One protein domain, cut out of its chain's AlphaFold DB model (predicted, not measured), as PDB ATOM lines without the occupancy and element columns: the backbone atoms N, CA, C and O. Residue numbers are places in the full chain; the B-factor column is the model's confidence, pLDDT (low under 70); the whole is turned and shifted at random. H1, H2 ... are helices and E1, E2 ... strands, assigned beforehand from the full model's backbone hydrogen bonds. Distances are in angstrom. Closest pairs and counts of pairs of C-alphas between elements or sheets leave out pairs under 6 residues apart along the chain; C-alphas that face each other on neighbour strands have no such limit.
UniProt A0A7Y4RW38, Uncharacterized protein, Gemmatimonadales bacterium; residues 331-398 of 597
ATOM      1  N   ALA A 331      33.429 -23.062  56.367       84.81
ATOM      2  CA  ALA A 331      32.987 -23.829  55.211       84.81
ATOM      3  C   ALA A 331      31.803 -23.128  54.509       84.81
ATOM      4  O   ALA A 331      30.834 -22.771  55.182       84.81
ATOM      5  N   PRO A 332      31.844 -22.953  53.174       85.50
ATOM      6  CA  PRO A 332      32.996 -23.171  52.294       85.50
ATOM      7  C   PRO A 332      34.115 -22.138  52.532       85.50
ATOM      8  O   PRO A 332      33.859 -20.943  52.652       85.50
ATOM      9  N   ASN A 333      35.373 -22.597  52.560       90.31
ATOM     10  CA  ASN A 333      36.529 -21.720  52.762       90.31
ATOM     11  C   ASN A 333      36.809 -20.891  51.498       90.31
ATOM     12  O   ASN A 333      37.379 -21.383  50.522       90.31
ATOM     13  N   LEU A 334      36.445 -19.612  51.542       91.19
ATOM     14  CA  LEU A 334      36.509 -18.716  50.391       91.19
ATOM     15  C   LEU A 334      37.935 -18.512  49.844       91.19
ATOM     16  O   LEU A 334      38.132 -18.453  48.631       91.19
ATOM     17  N   ALA A 335      38.950 -18.468  50.712       92.56
ATOM     18  CA  ALA A 335      40.344 -18.350  50.281       92.56
ATOM     19  C   ALA A 335      40.826 -19.620  49.558       92.56
ATOM     20  O   ALA A 335      41.580 -19.533  48.587       92.56
ATOM     21  N   ALA A 336      40.375 -20.799  49.997       89.50
ATOM     22  CA  ALA A 336      40.662 -22.061  49.320       89.50
ATOM     23  C   ALA A 336      39.973 -22.138  47.947       89.50
ATOM     24  O   ALA A 336      40.598 -22.570  46.975       89.50
ATOM     25  N   LEU A 337      38.727 -21.659  47.838       86.50
ATOM     26  CA  LEU A 337      38.020 -21.553  46.556       86.50
ATOM     27  C   LEU A 337      38.731 -20.611  45.582       86.50
ATOM     28  O   LEU A 337      38.853 -20.924  44.399       86.50
ATOM     29  N   HIS A 338      39.271 -19.501  46.088       87.81
ATOM     30  CA  HIS A 338      40.050 -18.585  45.268       87.81
ATOM     31  C   HIS A 338      41.341 -19.209  44.741       87.81
ATOM     32  O   HIS A 338      41.606 -19.218  43.542       87.81
ATOM     33  N   ARG A 339      42.138 -19.797  45.638       87.94
ATOM     34  CA  ARG A 339      43.435 -20.394  45.282       87.94
ATOM     35  C   ARG A 339      43.312 -21.613  44.364       87.94
ATOM     36  O   ARG A 339      44.256 -21.912  43.642       87.94
ATOM     37  N   SER A 340      42.179 -22.315  44.403       81.00
ATOM     38  CA  SER A 340      41.888 -23.443  43.506       81.00
ATOM     39  C   SER A 340      41.366 -23.014  42.131       81.00
ATOM     40  O   SER A 340      41.204 -23.867  41.263       81.00
ATOM     41  N   GLY A 341      41.133 -21.714  41.909       78.69
ATOM     42  CA  GLY A 341      40.595 -21.187  40.652       78.69
ATOM     43  C   GLY A 341      39.098 -21.437  40.468       78.69
ATOM     44  O   GLY A 341      38.574 -21.227  39.378       78.69
ATOM     45  N   VAL A 342      38.402 -21.880  41.518       77.38
ATOM     46  CA  VAL A 342      36.956 -22.130  41.471       77.38
ATOM     47  C   VAL A 342      36.177 -20.812  41.440       77.38
ATOM     48  O   VAL A 342      35.198 -20.688  40.711       77.38
ATOM     49  N   ILE A 343      36.633 -19.812  42.200       82.38
ATOM     50  CA  ILE A 343      36.095 -18.445  42.184       82.38
ATOM     51  C   ILE A 343      37.256 -17.464  42.052       82.38
ATOM     52  O   ILE A 343      38.246 -17.568  42.768       82.38
ATOM     53  N   ASP A 344      37.132 -16.452  41.204       85.31
ATOM     54  CA  ASP A 344      38.084 -15.344  41.185       85.31
ATOM     55  C   ASP A 344      37.504 -14.136  41.933       85.31
ATOM     56  O   ASP A 344      36.662 -13.411  41.412       85.31
ATOM     57  N   LEU A 345      37.953 -13.924  43.175       89.88
ATOM     58  CA  LEU A 345      37.491 -12.813  44.011       89.88
ATOM     59  C   LEU A 345      37.820 -11.453  43.398       89.88
ATOM     60  O   LEU A 345      37.050 -10.515  43.575       89.88
ATOM     61  N   PHE A 346      38.941 -11.342  42.680       88.62
ATOM     62  CA  PHE A 346      39.303 -10.097  42.014       88.62
ATOM     63  C   PHE A 346      38.369  -9.844  40.834       88.62
ATOM     64  O   PHE A 346      37.863  -8.732  40.706       88.62
ATOM     65  N   ALA A 347      38.064 -10.876  40.042       81.69
ATOM     66  CA  ALA A 347      37.116 -10.763  38.934       81.69
ATOM     67  C   ALA A 347      35.706 -10.378  39.415       81.69
ATOM     68  O   ALA A 347      35.120  -9.439  38.882       81.69
ATOM     69  N   TYR A 348      35.195 -11.054  40.452       85.69
ATOM     70  CA  TYR A 348      33.887 -10.763  41.056       85.69
ATOM     71  C   TYR A 348      33.817  -9.365  41.691       85.69
ATOM     72  O   TYR A 348      32.749  -8.764  41.755       85.69
ATOM     73  N   ALA A 349      34.944  -8.834  42.169       87.31
ATOM     74  CA  ALA A 349      35.026  -7.472  42.691       87.31
ATOM     75  C   ALA A 349      35.278  -6.414  41.594       87.31
ATOM     76  O   ALA A 349      35.336  -5.224  41.892       87.31
ATOM     77  N   GLY A 350      35.427  -6.824  40.328       79.00
ATOM     78  CA  GLY A 350      35.661  -5.922  39.197       79.00
ATOM     79  C   GLY A 350      37.115  -5.466  39.016       79.00
ATOM     80  O   GLY A 350      37.374  -4.567  38.221       79.00
ATOM     81  N   TYR A 351      38.075  -6.087  39.701       83.31
ATOM     82  CA  TYR A 351      39.504  -5.762  39.615       83.31
ATOM     83  C   TYR A 351      40.223  -6.476  38.461       83.31
ATOM     84  O   TYR A 351      39.669  -7.419  37.887       83.31
ATOM     85  N   PRO A 352      41.462  -6.062  38.108       76.31
ATOM     86  CA  PRO A 352      42.242  -6.738  37.080       76.31
ATOM     87  C   PRO A 352      42.403  -8.229  37.390       76.31
ATOM     88  O   PRO A 352      42.956  -8.599  38.428       76.31
ATOM     89  N   SER A 353      41.967  -9.084  36.469       74.75
ATOM     90  CA  SER A 353      42.172 -10.525  36.555       74.75
ATOM     91  C   SER A 353      42.438 -11.140  35.182       74.75
ATOM     92  O   SER A 353      42.130 -10.566  34.131       74.75
ATOM     93  N   THR A 354      43.084 -12.306  35.183       62.28
ATOM     94  CA  THR A 354      43.310 -13.092  33.970       62.28
ATOM     95  C   THR A 354      42.262 -14.194  33.921       62.28
ATOM     96  O   THR A 354      42.327 -15.093  34.754       62.28
ATOM     97  N   CYS A 355      41.367 -14.178  32.931       61.03
ATOM     98  CA  CYS A 355      40.264 -15.144  32.735       61.03
ATOM     99  C   CYS A 355      40.724 -16.574  32.392       61.03
ATOM    100  O   CYS A 355      40.090 -17.300  31.623       61.03
ATOM    101  N   LYS A 356      41.904 -16.986  32.858       53.97
ATOM    102  CA  LYS A 356      42.421 -18.327  32.633       53.97
ATOM    103  C   LYS A 356      41.689 -19.284  33.571       53.97
ATOM    104  O   LYS A 356      42.051 -19.394  34.736       53.97
ATOM    105  N   ASN A 357      40.743 -20.029  32.999       51.00
ATOM    106  CA  ASN A 357      40.047 -21.179  33.591       51.00
ATOM    107  C   ASN A 357      38.952 -20.873  34.631       51.00
ATOM    108  O   ASN A 357      38.640 -21.755  35.425       51.00
ATOM    109  N   THR A 358      38.347 -19.684  34.652       51.78
ATOM    110  CA  THR A 358      37.267 -19.379  35.605       51.78
ATOM    111  C   THR A 358      35.934 -20.015  35.184       51.78
ATOM    112  O   THR A 358      35.459 -19.832  34.065       51.78
ATOM    113  N   PHE A 359      35.350 -20.808  36.091       53.25
ATOM    114  CA  PHE A 359      34.149 -21.628  35.862       53.25
ATOM    115  C   PHE A 359      32.833 -20.941  36.279       53.25
ATOM    116  O   PHE A 359      31.767 -21.413  35.905       53.25
ATOM    117  N   ASN A 360      32.909 -19.811  37.000       50.66
ATOM    118  CA  ASN A 360      31.767 -19.117  37.611       50.66
ATOM    119  C   ASN A 360      31.742 -17.613  37.254       50.66
ATOM    120  O   ASN A 360      31.667 -16.773  38.137       50.66
ATOM    121  N   GLU A 361      31.869 -17.216  35.990       62.06
ATOM    122  CA  GLU A 361      31.934 -15.783  35.632       62.06
ATOM    123  C   GLU A 361      30.642 -15.248  35.004       62.06
ATOM    124  O   GLU A 361      30.594 -14.923  33.818       62.06
ATOM    125  N   ALA A 362      29.605 -15.069  35.820       56.66
ATOM    126  CA  ALA A 362      28.442 -14.273  35.425       56.66
ATOM    127  C   ALA A 362      28.057 -13.289  36.537       56.66
ATOM    128  O   ALA A 362      27.483 -13.692  37.541       56.66
ATOM    129  N   ASP A 363      28.421 -12.016  36.346       72.38
ATOM    130  CA  ASP A 363      27.986 -10.805  37.075       72.38
ATOM    131  C   ASP A 363      27.656 -10.949  38.564       72.38
ATOM    132  O   ASP A 363      26.635 -10.453  39.046       72.38
ATOM    133  N   GLY A 364      28.524 -11.634  39.302       83.38
ATOM    134  CA  GLY A 364      28.481 -11.615  40.753       83.38
ATOM    135  C   GLY A 364      29.065 -10.329  41.331       83.38
ATOM    136  O   GLY A 364      29.649  -9.514  40.623       83.38
ATOM    137  N   GLU A 365      28.930 -10.170  42.643       89.56
ATOM    138  CA  GLU A 365      29.428  -9.003  43.376       89.56
ATOM    139  C   GLU A 365      30.160  -9.437  44.654       89.56
ATOM    140  O   GLU A 365      29.842 -10.473  45.250       89.56
ATOM    141  N   VAL A 366      31.149  -8.640  45.077       93.88
ATOM    142  CA  VAL A 366      31.843  -8.789  46.366       93.88
ATOM    143  C   VAL A 366      31.698  -7.498  47.154       93.88
ATOM    144  O   VAL A 366      32.328  -6.493  46.822       93.88
ATOM    145  N   VAL A 367      30.891  -7.535  48.210       94.62
ATOM    146  CA  VAL A 367      30.538  -6.352  49.008       94.62
ATOM    147  C   VAL A 367      30.759  -6.601  50.495       94.62
ATOM    148  O   VAL A 367      30.692  -7.742  50.956       94.62
ATOM    149  N   TYR A 368      31.056  -5.557  51.268       95.12
ATOM    150  CA  TYR A 368      31.158  -5.697  52.724       95.12
ATOM    151  C   TYR A 368      29.809  -6.103  53.330       95.12
ATOM    152  O   TYR A 368      28.742  -5.748  52.836       95.12
ATOM    153  N   ALA A 369      29.849  -6.875  54.415       93.19
ATOM    154  CA  ALA A 369      28.632  -7.379  55.037       93.19
ATOM    155  C   ALA A 369      27.732  -6.230  55.517       93.19
ATOM    156  O   ALA A 369      28.170  -5.366  56.279       93.19
ATOM    157  N   GLY A 370      26.465  -6.260  55.099       85.75
ATOM    158  CA  GLY A 370      25.468  -5.250  55.465       85.75
ATOM    159  C   GLY A 370      25.546  -3.947  54.663       85.75
ATOM    160  O   GLY A 370      24.901  -2.976  55.051       85.75
ATOM    161  N   SER A 371      26.312  -3.899  53.571       86.69
ATOM    162  CA  SER A 371      26.345  -2.744  52.675       86.69
ATOM    163  C   SER A 371      26.446  -3.147  51.205       86.69
ATOM    164  O   SER A 371      26.778  -4.284  50.880       86.69
ATOM    165  N   ASP A 372      26.204  -2.179  50.321       84.25
ATOM    166  CA  ASP A 372      26.437  -2.300  48.876       84.25
ATOM    167  C   ASP A 372      27.863  -1.822  48.488       84.25
ATOM    168  O   ASP A 372      28.182  -1.620  47.321       84.25
ATOM    169  N   LEU A 373      28.753  -1.619  49.473       86.25
ATOM    170  CA  LEU A 373      30.126  -1.147  49.258       86.25
ATOM    171  C   LEU A 373      31.013  -2.283  48.743       86.25
ATOM    172  O   LEU A 373      31.229  -3.259  49.471       86.25
ATOM    173  N   LYS A 374      31.609  -2.121  47.555       90.50
ATOM    174  CA  LYS A 374      32.558  -3.105  47.019       90.50
ATOM    175  C   LYS A 374      33.777  -3.264  47.922       90.50
ATOM    176  O   LYS A 374      34.311  -2.300  48.479       90.50
ATOM    177  N   VAL A 375      34.237  -4.505  48.064       93.00
ATOM    178  CA  VAL A 375      35.447  -4.794  48.839       93.00
ATOM    179  C   VAL A 375      36.661  -4.296  48.089       93.00
ATOM    180  O   VAL A 375      36.877  -4.668  46.945       93.00
ATOM    181  N   SER A 376      37.481  -3.501  48.765       89.69
ATOM    182  CA  SER A 376      38.707  -2.946  48.195       89.69
ATOM    183  C   SER A 376      39.742  -4.012  47.795       89.69
ATOM    184  O   SER A 376      39.891  -5.042  48.461       89.69
ATOM    185  N   PHE A 377      40.532  -3.734  46.754       88.69
ATOM    186  CA  PHE A 377      41.558  -4.651  46.241       88.69
ATOM    187  C   PHE A 377      42.552  -5.060  47.331       88.69
ATOM    188  O   PHE A 377      42.858  -6.241  47.508       88.69
ATOM    189  N   THR A 378      43.036  -4.091  48.106       87.56
ATOM    190  CA  THR A 378      43.996  -4.378  49.179       87.56
ATOM    191  C   THR A 378      43.375  -5.201  50.313       87.56
ATOM    192  O   THR A 378      44.078  -6.025  50.901       87.56
ATOM    193  N   ASP A 379      42.076  -5.061  50.606       93.38
ATOM    194  CA  ASP A 379      41.407  -5.931  51.585       93.38
ATOM    195  C   ASP A 379      41.296  -7.364  51.058       93.38
ATOM    196  O   ASP A 379      41.558  -8.300  51.807       93.38
ATOM    197  N   LEU A 380      41.022  -7.565  49.764       93.81
ATOM    198  CA  LEU A 380      41.057  -8.905  49.165       93.81
ATOM    199  C   LEU A 380      42.453  -9.531  49.255       93.81
ATOM    200  O   LEU A 380      42.589 -10.680  49.673       93.81
ATOM    201  N   VAL A 381      43.509  -8.774  48.940       92.50
ATOM    202  CA  VAL A 381      44.899  -9.242  49.089       92.50
ATOM    203  C   VAL A 381      45.212  -9.578  50.550       92.50
ATOM    204  O   VAL A 381      45.816 -10.612  50.840       92.50
ATOM    205  N   THR A 382      44.791  -8.723  51.481       92.31
ATOM    206  CA  THR A 382      45.006  -8.914  52.921       92.31
ATOM    207  C   THR A 382      44.282 -10.163  53.412       92.31
ATOM    208  O   THR A 382      44.908 -11.006  54.050       92.31
ATOM    209  N   PHE A 383      43.017 -10.340  53.036       95.81
ATOM    210  CA  PHE A 383      42.220 -11.530  53.322       95.81
ATOM    211  C   PHE A 383      42.891 -12.803  52.801       95.81
ATOM    212  O   PHE A 383      43.047 -13.775  53.542       95.81
ATOM    213  N   LEU A 384      43.336 -12.797  51.545       95.12
ATOM    214  CA  LEU A 384      43.956 -13.964  50.924       95.12
ATOM    215  C   LEU A 384      45.294 -14.339  51.564       95.12
ATOM    216  O   LEU A 384      45.624 -15.525  51.596       95.12
ATOM    217  N   ASN A 385      46.047 -13.369  52.083       94.69
ATOM    218  CA  ASN A 385      47.336 -13.609  52.731       94.69
ATOM    219  C   ASN A 385      47.200 -13.967  54.216       94.69
ATOM    220  O   ASN A 385      47.888 -14.866  54.695       94.69
ATOM    221  N   ASN A 386      46.306 -13.281  54.931       94.62
ATOM    222  CA  ASN A 386      46.269 -13.263  56.394       94.62
ATOM    223  C   ASN A 386      45.006 -13.917  56.985       94.62
ATOM    224  O   ASN A 386      44.921 -14.098  58.199       94.62
ATOM    225  N   GLY A 387      44.031 -14.289  56.153       92.44
ATOM    226  CA  GLY A 387      42.822 -15.017  56.543       92.44
ATOM    227  C   GLY A 387      41.632 -14.138  56.967       92.44
ATOM    228  O   GLY A 387      41.717 -12.908  56.948       92.44
ATOM    229  N   PRO A 388      40.507 -14.757  57.377       91.69
ATOM    230  CA  PRO A 388      39.221 -14.089  57.629       91.69
ATOM    231  C   PRO A 388      39.238 -12.922  58.618       91.69
ATOM    232  O   PRO A 388      38.603 -11.899  58.385       91.69
ATOM    233  N   ALA A 389      39.990 -13.043  59.716       91.25
ATOM    234  CA  ALA A 389      40.032 -12.025  60.771       91.25
ATOM    235  C   ALA A 389      40.837 -10.768  60.385       91.25
ATOM    236  O   ALA A 389      40.883  -9.797  61.139       91.25
ATOM    237  N   SER A 390      41.501 -10.789  59.228       91.62
ATOM    238  CA  SER A 390      42.417  -9.732  58.800       91.62
ATOM    239  C   SER A 390      41.744  -8.563  58.079       91.62
ATOM    240  O   SER A 390      42.424  -7.578  57.778       91.62
ATOM    241  N   VAL A 391      40.433  -8.634  57.838       93.62
ATOM    242  CA  VAL A 391      39.624  -7.584  57.203       93.62
ATOM    243  C   VAL A 391      38.215  -7.534  57.808       93.62
ATOM    244  O   VAL A 391      37.869  -8.333  58.679       93.62
ATOM    245  N   ALA A 392      37.401  -6.556  57.405       93.56
ATOM    246  CA  ALA A 392      35.971  -6.580  57.703       93.56
ATOM    247  C   ALA A 392      35.285  -7.745  56.965       93.56
ATOM    248  O   ALA A 392      35.738  -8.147  55.892       93.56
ATOM    249  N   GLU A 393      34.209  -8.293  57.540       95.38
ATOM    250  CA  GLU A 393      33.444  -9.344  56.864       95.38
ATOM    251  C   GLU A 393      32.906  -8.821  55.531       95.38
ATOM    252  O   GLU A 393      32.452  -7.681  55.429       95.38
ATOM    253  N   PHE A 394      32.950  -9.680  54.522       97.00
ATOM    254  CA  PHE A 394      32.394  -9.409  53.214       97.00
ATOM    255  C   PHE A 394      31.714 -10.646  52.646       97.00
ATOM    256  O   PHE A 394      32.029 -11.781  53.023       97.00
ATOM    257  N   HIS A 395      30.760 -10.415  51.753       96.62
ATOM    258  CA  HIS A 395      29.924 -11.423  51.124       96.62
ATOM    259  C   HIS A 395      30.193 -11.452  49.621       96.62
ATOM    260  O   HIS A 395      30.346 -10.415  48.982       96.62
ATOM    261  N   VAL A 396      30.268 -12.660  49.070       94.25
ATOM    262  CA  VAL A 396      30.375 -12.911  47.631       94.25
ATOM    263  C   VAL A 396      29.044 -13.461  47.156       94.25
ATOM    264  O   VAL A 396      28.592 -14.476  47.688       94.25
ATOM    265  N   PHE A 397      28.444 -12.829  46.154       93.38
ATOM    266  CA  PHE A 397      27.167 -13.225  45.565       93.38
ATOM    267  C   PHE A 397      27.355 -13.714  44.121       93.38
ATOM    268  O   PHE A 397      28.208 -13.178  43.415       93.38
ATOM    269  N   PRO A 398      26.556 -14.691  43.647       88.56
ATOM    270  CA  PRO A 398      26.608 -15.195  42.275       88.56
ATOM    271  C   PRO A 398      25.924 -14.270  41.258       88.56
ATOM    272  O   PRO A 398      26.053 -14.500  40.063       88.56
TER     273      PRO A 398
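AT A GLANCE: This is residues 331 to 398 of the 597 residues of an uncharacterized protein of Gemmatimonadales bacterium (UniProt A0A7Y4RW38). What shape do these atoms make? A short antiparallel ribbon of two strands, E1 and E2, makes one side of a small rounded body, with helix H3 across from it. The short helix H2 lies nearest the centre, and H1 is near H3, almost at right angles to it. What are the bare facts? The 68 printed residues run H1, H2, E1, H3, E2, a mixed class with 28 residues in named elements, under half. The whole is compact, radius of gyration of the C-alphas 11.1 A, spanning 28 by 23 by 23 A.

HOW THE PARTS SIT: How do the helices meet? H1, residues 334 to 339, and H3, residues 377 to 386, are close but not clearly touching and about perpendicular, at 88 degrees; their closest C-alphas, Ala 335 and Leu 384, are 5.7 A apart. H2, residues 345 to 348, only just touches H3, with 3 pairs of C-alphas within 8 A, the closest being Phe 346 and Phe 377 at 7.3 A. Do the backbones bear this out? E1, residues 365 to 368, and E2, residues 394 to 397, are antiparallel at 159 degrees, with N 395 and O 367 within hydrogen-bond range at 2.8 A. In H1 and H3 every O i to N i+4 pair is within range; H2 is too short for one.

IN THESE COORDINATES: Where do the elements begin and end? H1 begins at C-alpha 334 (36.509, -18.716, 50.391), and E2 ends at C-alpha 397 (27.167, -13.225, 45.565). Which are longest? H3 measures 14.1 A, E1 10.1 A and E2 10.0 A from first to last C-alpha.

THE WHOLE: Which link is long? H2 to E1, residues 349 to 364. Where is confidence low? Residues 354 to 362 are under 70; the printed part has no cut.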